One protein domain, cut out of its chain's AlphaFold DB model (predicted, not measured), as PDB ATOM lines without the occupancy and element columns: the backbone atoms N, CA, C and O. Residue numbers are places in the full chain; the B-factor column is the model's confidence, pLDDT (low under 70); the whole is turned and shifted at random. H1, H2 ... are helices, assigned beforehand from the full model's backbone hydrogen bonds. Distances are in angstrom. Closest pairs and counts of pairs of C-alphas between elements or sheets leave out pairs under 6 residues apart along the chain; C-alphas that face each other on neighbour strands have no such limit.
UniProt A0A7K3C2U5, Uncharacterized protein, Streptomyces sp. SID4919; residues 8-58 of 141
ATOM      1  N   ALA A   8      18.717  17.172  18.380       74.69
ATOM      2  CA  ALA A   8      19.614  18.154  18.994       74.69
ATOM      3  C   ALA A   8      21.055  17.623  19.085       74.69
ATOM      4  O   ALA A   8      21.999  18.412  19.183       74.69
ATOM      5  N   LEU A   9      21.216  16.290  19.014       81.81
ATOM      6  CA  LEU A   9      22.491  15.584  19.152       81.81
ATOM      7  C   LEU A   9      23.194  15.987  20.457       81.81
ATOM      8  O   LEU A   9      24.413  16.149  20.497       81.81
ATOM      9  N   SER A  10      22.398  16.207  21.503       82.00
ATOM     10  CA  SER A  10      22.861  16.552  22.847       82.00
ATOM     11  C   SER A  10      22.766  15.364  23.799       82.00
ATOM     12  O   SER A  10      23.394  15.385  24.854       82.00
ATOM     13  N   ARG A  11      22.011  14.325  23.423       84.50
ATOM     14  CA  ARG A  11      21.893  13.066  24.159       84.50
ATOM     15  C   ARG A  11      22.528  11.912  23.401       84.50
ATOM     16  O   ARG A  11      22.634  11.924  22.175       84.50
ATOM     17  N   GLN A  12      22.881  10.875  24.149       84.75
ATOM     18  CA  GLN A  12      23.332   9.605  23.593       84.75
ATOM     19  C   GLN A  12      22.283   9.004  22.647       84.75
ATOM     20  O   GLN A  12      22.624   8.602  21.534       84.75
ATOM     21  N   GLU A  13      21.007   9.007  23.056       87.62
ATOM     22  CA  GLU A  13      19.912   8.483  22.229       87.62
ATOM     23  C   GLU A  13      19.801   9.221  20.886       87.62
ATOM     24  O   GLU A  13      19.505   8.606  19.861       87.62
ATOM     25  N   ASP A  14      20.084  10.530  20.875       87.69
ATOM     26  CA  ASP A  14      20.037  11.339  19.658       87.69
ATOM     27  C   ASP A  14      21.123  10.911  18.672       87.69
ATOM     28  O   ASP A  14      20.857  10.761  17.479       87.69
ATOM     29  N   PHE A  15      22.358  10.718  19.150       89.62
ATOM     30  CA  PHE A  15      23.446  10.290  18.274       89.62
ATOM     31  C   PHE A  15      23.180   8.893  17.716       89.62
ATOM     32  O   PHE A  15      23.369   8.676  16.521       89.62
ATOM     33  N   LYS A  16      22.678   7.972  18.546       89.25
ATOM     34  CA  LYS A  16      22.294   6.630  18.105       89.25
ATOM     35  C   LYS A  16      21.222   6.684  17.016       89.25
ATOM     36  O   LYS A  16      21.414   6.140  15.935       89.25
ATOM     37  N   ALA A  17      20.140   7.433  17.235       89.19
ATOM     38  CA  ALA A  17      19.083   7.605  16.236       89.19
ATOM     39  C   ALA A  17      19.600   8.230  14.924       89.19
ATOM     40  O   ALA A  17      19.145   7.875  13.835       89.19
ATOM     41  N   PHE A  18      20.563   9.149  15.014       89.50
ATOM     42  CA  PHE A  18      21.248   9.706  13.851       89.50
ATOM     43  C   PHE A  18      22.121   8.665  13.137       89.50
ATOM     44  O   PHE A  18      22.109   8.612  11.905       89.50
ATOM     45  N   ALA A  19      22.869   7.844  13.873       90.62
ATOM     46  CA  ALA A  19      23.782   6.858  13.312       90.62
ATOM     47  C   ALA A  19      23.041   5.665  12.686       90.62
ATOM     48  O   ALA A  19      23.350   5.272  11.559       90.62
ATOM     49  N   ASP A  20      22.007   5.164  13.350       89.50
ATOM     50  CA  ASP A  20      21.226   3.997  12.925       89.50
ATOM     51  C   ASP A  20      20.110   4.354  11.936       89.50
ATOM     52  O   ASP A  20      19.497   3.480  11.322       89.50
ATOM     53  N   GLY A  21      19.853   5.651  11.745       85.56
ATOM     54  CA  GLY A  21      18.848   6.137  10.810       85.56
ATOM     55  C   GLY A  21      19.054   5.563   9.398       85.56
ATOM     56  O   GLY A  21      20.190   5.523   8.902       85.56
ATOM     57  N   PRO A  22      17.971   5.143   8.711       80.12
ATOM     58  CA  PRO A  22      18.080   4.523   7.400       80.12
ATOM     59  C   PRO A  22      18.729   5.485   6.404       80.12
ATOM     60  O   PRO A  22      18.376   6.668   6.324       80.12
ATOM     61  N   ARG A  23      19.662   4.970   5.594       74.88
ATOM     62  CA  ARG A  23      20.174   5.720   4.444       74.88
ATOM     63  C   ARG A  23      19.010   5.983   3.489       74.88
ATOM     64  O   ARG A  23      18.265   5.071   3.135       74.88
ATOM     65  N   ARG A  24      18.843   7.237   3.066       77.44
ATOM     66  CA  ARG A  24      17.828   7.584   2.065       77.44
ATOM     67  C   ARG A  24      18.217   6.951   0.733       77.44
ATOM     68  O   ARG A  24      19.264   7.279   0.176       77.44
ATOM     69  N   ASN A  25      17.366   6.068   0.225       80.25
ATOM     70  CA  ASN A  25      17.583   5.434  -1.067       80.25
ATOM     71  C   ASN A  25      17.417   6.467  -2.179       80.25
ATOM     72  O   ASN A  25      16.411   7.178  -2.241       80.25
ATOM     73  N   ARG A  26      18.420   6.555  -3.058       84.62
ATOM     74  CA  ARG A  26      18.302   7.338  -4.286       84.62
ATOM     75  C   ARG A  26      17.180   6.720  -5.131       84.62
ATOM     76  O   ARG A  26      17.250   5.519  -5.389       84.62
ATOM     77  N   PRO A  27      16.171   7.499  -5.563       88.50
ATOM     78  CA  PRO A  27      15.157   7.001  -6.482       88.50
ATOM     79  C   PRO A  27      15.804   6.464  -7.760       88.50
ATOM     80  O   PRO A  27      16.835   6.983  -8.197       88.50
ATOM     81  N   GLU A  28      15.186   5.450  -8.364       89.75
ATOM     82  CA  GLU A  28      15.665   4.864  -9.615       89.75
ATOM     83  C   GLU A  28      15.860   5.942 -10.698       89.75
ATOM     84  O   GLU A  28      15.061   6.876 -10.850       89.75
ATOM     85  N   LEU A  29      16.956   5.830 -11.448       90.56
ATOM     86  CA  LEU A  29      17.227   6.714 -12.573       90.56
ATOM     87  C   LEU A  29      16.458   6.225 -13.797       90.56
ATOM     88  O   LEU A  29      16.927   5.365 -14.535       90.56
ATOM     89  N   LEU A  30      15.277   6.799 -14.003       92.38
ATOM     90  CA  LEU A  30      14.436   6.491 -15.150       92.38
ATOM     91  C   LEU A  30      14.863   7.320 -16.367       92.38
ATOM     92  O   LEU A  30      14.955   8.549 -16.301       92.38
ATOM     93  N   ALA A  31      15.077   6.651 -17.498       92.38
ATOM     94  CA  ALA A  31      15.242   7.291 -18.795       92.38
ATOM     95  C   ALA A  31      13.959   8.035 -19.204       92.38
ATOM     96  O   ALA A  31      12.857   7.724 -18.746       92.38
ATOM     97  N   MET A  32      14.077   8.988 -20.133       90.81
ATOM     98  CA  MET A  32      12.927   9.785 -20.583       90.81
ATOM     99  C   MET A  32      11.760   8.925 -21.092       90.81
ATOM    100  O   MET A  32      10.609   9.215 -20.774       90.81
ATOM    101  N   ALA A  33      12.052   7.840 -21.817       93.56
ATOM    102  CA  ALA A  33      11.038   6.902 -22.296       93.56
ATOM    103  C   ALA A  33      10.315   6.178 -21.145       93.56
ATOM    104  O   ALA A  33       9.096   6.033 -21.174       93.56
ATOM    105  N   GLN A  34      11.047   5.789 -20.098       93.38
ATOM    106  CA  GLN A  34      10.474   5.136 -18.918       93.38
ATOM    107  C   GLN A  34       9.585   6.105 -18.132       93.38
ATOM    108  O   GLN A  34       8.491   5.733 -17.726       93.38
ATOM    109  N   LEU A  35       9.999   7.370 -17.993       90.31
ATOM    110  CA  LEU A  35       9.186   8.420 -17.367       90.31
ATOM    111  C   LEU A  35       7.895   8.716 -18.137       90.31
ATOM    112  O   LEU A  35       6.877   9.036 -17.518       90.31
ATOM    113  N   ALA A  36       7.940   8.644 -19.469       91.38
ATOM    114  CA  ALA A  36       6.773   8.835 -20.326       91.38
ATOM    115  C   ALA A  36       5.790   7.656 -20.244       91.38
ATOM    116  O   ALA A  36       4.586   7.867 -20.357       91.38
ATOM    117  N   ALA A  37       6.294   6.442 -20.007       94.44
ATOM    118  CA  ALA A  37       5.490   5.230 -19.866       94.44
ATOM    119  C   ALA A  37       4.810   5.082 -18.489       94.44
ATOM    120  O   ALA A  37       3.961   4.208 -18.316       94.44
ATOM    121  N   LEU A  38       5.162   5.912 -17.497       94.25
ATOM    122  CA  LEU A  38       4.541   5.863 -16.173       94.25
ATOM    123  C   LEU A  38       3.071   6.295 -16.218       94.25
ATOM    124  O   LEU A  38       2.716   7.309 -16.822       94.25
ATOM    125  N   SER A  39       2.230   5.589 -15.460       95.50
ATOM    126  CA  SER A  39       0.887   6.075 -15.145       95.50
ATOM    127  C   SER A  39       0.954   7.391 -14.360       95.50
ATOM    128  O   SER A  39       1.957   7.708 -13.713       95.50
ATOM    129  N   SER A  40      -0.133   8.163 -14.369       93.62
ATOM    130  CA  SER A  40      -0.224   9.423 -13.617       93.62
ATOM    131  C   SER A  40       0.086   9.238 -12.124       93.62
ATOM    132  O   SER A  40       0.851  10.018 -11.556       93.62
ATOM    133  N   GLY A  41      -0.439   8.169 -11.513       95.88
ATOM    134  CA  GLY A  41      -0.173   7.807 -10.118       95.88
ATOM    135  C   GLY A  41       1.293   7.446  -9.866       95.88
ATOM    136  O   GLY A  41       1.911   7.994  -8.954       95.88
ATOM    137  N   ALA A  42       1.889   6.602 -10.715       94.19
ATOM    138  CA  ALA A  42       3.295   6.218 -10.582       94.19
ATOM    139  C   ALA A  42       4.244   7.413 -10.781       94.19
ATOM    140  O   ALA A  42       5.241   7.554 -10.076       94.19
ATOM    141  N   LYS A  43       3.907   8.331 -11.693       93.94
ATOM    142  CA  LYS A  43       4.663   9.570 -11.912       93.94
ATOM    143  C   LYS A  43       4.577  10.518 -10.715       93.94
ATOM    144  O   LYS A  43       5.568  11.171 -10.380       93.94
ATOM    145  N   ALA A  44       3.415  10.616 -10.067       94.75
ATOM    146  CA  ALA A  44       3.248  11.424  -8.860       94.75
ATOM    147  C   ALA A  44       4.102  10.883  -7.702       94.75
ATOM    148  O   ALA A  44       4.809  11.660  -7.055       94.75
ATOM    149  N   GLU A  45       4.093   9.563  -7.512       94.38
ATOM    150  CA  GLU A  45       4.907   8.871  -6.512       94.38
ATOM    151  C   GLU A  45       6.405   9.058  -6.772       94.38
ATOM    152  O   GLU A  45       7.137   9.536  -5.905       94.38
ATOM    153  N   TYR A  46       6.849   8.798  -8.004       93.75
ATOM    154  CA  TYR A  46       8.237   9.003  -8.414       93.75
ATOM    155  C   TYR A  46       8.713  10.435  -8.130       93.75
ATOM    156  O   TYR A  46       9.782  10.654  -7.559       93.75
ATOM    157  N   ASN A  47       7.896  11.436  -8.471       92.62
ATOM    158  CA  ASN A  47       8.222  12.835  -8.214       92.62
ATOM    159  C   ASN A  47       8.248  13.178  -6.719       92.62
ATOM    160  O   ASN A  47       9.052  14.022  -6.324       92.62
ATOM    161  N   ARG A  48       7.397  12.557  -5.890       92.38
ATOM    162  CA  ARG A  48       7.452  12.712  -4.429       92.38
ATOM    163  C   ARG A  48       8.784  12.203  -3.887       92.38
ATOM    164  O   ARG A  48       9.496  12.983  -3.260       92.38
ATOM    165  N   LEU A  49       9.158  10.971  -4.229       90.81
ATOM    166  CA  LEU A  49      10.430  10.366  -3.824       90.81
ATOM    167  C   LEU A  49      11.630  11.207  -4.282       90.81
ATOM    168  O   LEU A  49      12.559  11.448  -3.513       90.81
ATOM    169  N   ARG A  50      11.591  11.732  -5.515       91.38
ATOM    170  CA  ARG A  50      12.641  12.622  -6.035       91.38
ATOM    171  C   ARG A  50      12.749  13.921  -5.241       91.38
ATOM    172  O   ARG A  50      13.862  14.337  -4.934       91.38
ATOM    173  N   ARG A  51      11.624  14.561  -4.900       90.75
ATOM    174  CA  ARG A  51      11.615  15.784  -4.076       90.75
ATOM    175  C   ARG A  51      12.176  15.522  -2.685       90.75
ATOM    176  O   ARG A  51      13.018  16.286  -2.232       90.75
ATOM    177  N   GLU A  52      11.747  14.445  -2.036       88.88
ATOM    178  CA  GLU A  52      12.240  14.068  -0.708       88.88
ATOM    179  C   GLU A  52      13.747  13.795  -0.720       88.88
ATOM    180  O   GLU A  52      14.462  14.271   0.162       88.88
ATOM    181  N   TRP A  53      14.246  13.096  -1.743       87.88
ATOM    182  CA  TRP A  53      15.674  12.839  -1.912       87.88
ATOM    183  C   TRP A  53      16.475  14.126  -2.166       87.88
ATOM    184  O   TRP A  53      17.458  14.380  -1.475       87.88
ATOM    185  N   HIS A  54      16.030  14.979  -3.096       86.88
ATOM    186  CA  HIS A  54      16.708  16.241  -3.414       86.88
ATOM    187  C   HIS A  54      16.652  17.278  -2.284       86.88
ATOM    188  O   HIS A  54      17.545  18.116  -2.203       86.88
ATOM    189  N   ALA A  55      15.628  17.241  -1.428       86.62
ATOM    190  CA  ALA A  55      15.502  18.143  -0.283       86.62
ATOM    191  C   ALA A  55      16.401  17.747   0.897       86.62
ATOM    192  O   ALA A  55      16.633  18.557   1.788       86.62
ATOM    193  N   ASN A  56      16.893  16.506   0.921       82.44
ATOM    194  CA  ASN A  56      17.669  15.967   2.033       82.44
ATOM    195  C   ASN A  56      18.981  15.326   1.551       82.44
ATOM    196  O   ASN A  56      19.217  14.145   1.844       82.44
ATOM    197  N   PRO A  57      19.832  16.055   0.801       77.69
ATOM    198  CA  PRO A  57      21.136  15.532   0.440       77.69
ATOM    199  C   PRO A  57      21.945  15.301   1.720       77.69
ATOM    200  O   PRO A  57      21.986  16.148   2.614       77.69
ATOM    201  N   GLY A  58      22.582  14.135   1.815       78.12
ATOM    202  CA  GLY A  58      23.621  13.922   2.818       78.12
ATOM    203  C   GLY A  58      24.844  14.810   2.545       78.12
ATOM    204  O   GLY A  58      24.871  15.547   1.554       78.12
TER     205      GLY A  58
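Overview. This is residues 8 to 58 of the 141 residues of an uncharacterized protein of Streptomyces sp. SID4919 (UniProt A0A7K3C2U5). The longest helix, H3, folds back from a turn at the short helix H2, while the stretched link of residues 21 to 31 runs from H2 to H1 at the opposite end of the length. Residues 10 to 16 stick out there. The printed part has 51 residues with three named helices, H1, H2, H3 in chain order, and no named strand: all helix. It is extended, with a radius of gyration of the C-alphas of 15.8 A and spans of 47 by 17 by 15 A.

Along the chain. H3, residues 40 to 55, is 22.4 A long, from C-alpha 40 at (-0.224, 9.423, -13.617) to C-alpha 55 at (15.502, 18.143, -0.283). H2 holds residues 32 to 37, 8.8 A. H1, residues 12 to 20, is 12.2 A long and begins at C-alpha 12, (23.332, 9.605, 23.593).

Arrangement. H3 and H2 are close but not clearly touching; their closest C-alphas, those of Lys 43 and Leu 35, are 7.2 A apart. They run opposite ways at a steep tilt of 41 degrees. H1 is apart from both. In H1, H2 and H3 every O i to N i+4 pair is within hydrogen-bond range.

Size, cuts and confidence. The C-alphas farthest apart, of Arg 11 and Ala 33, are 48.1 A apart. The link H1 to H2 is long, H2 to H3 tight. The printed part has no cut, and no printed residue is under 70 in pLDDT.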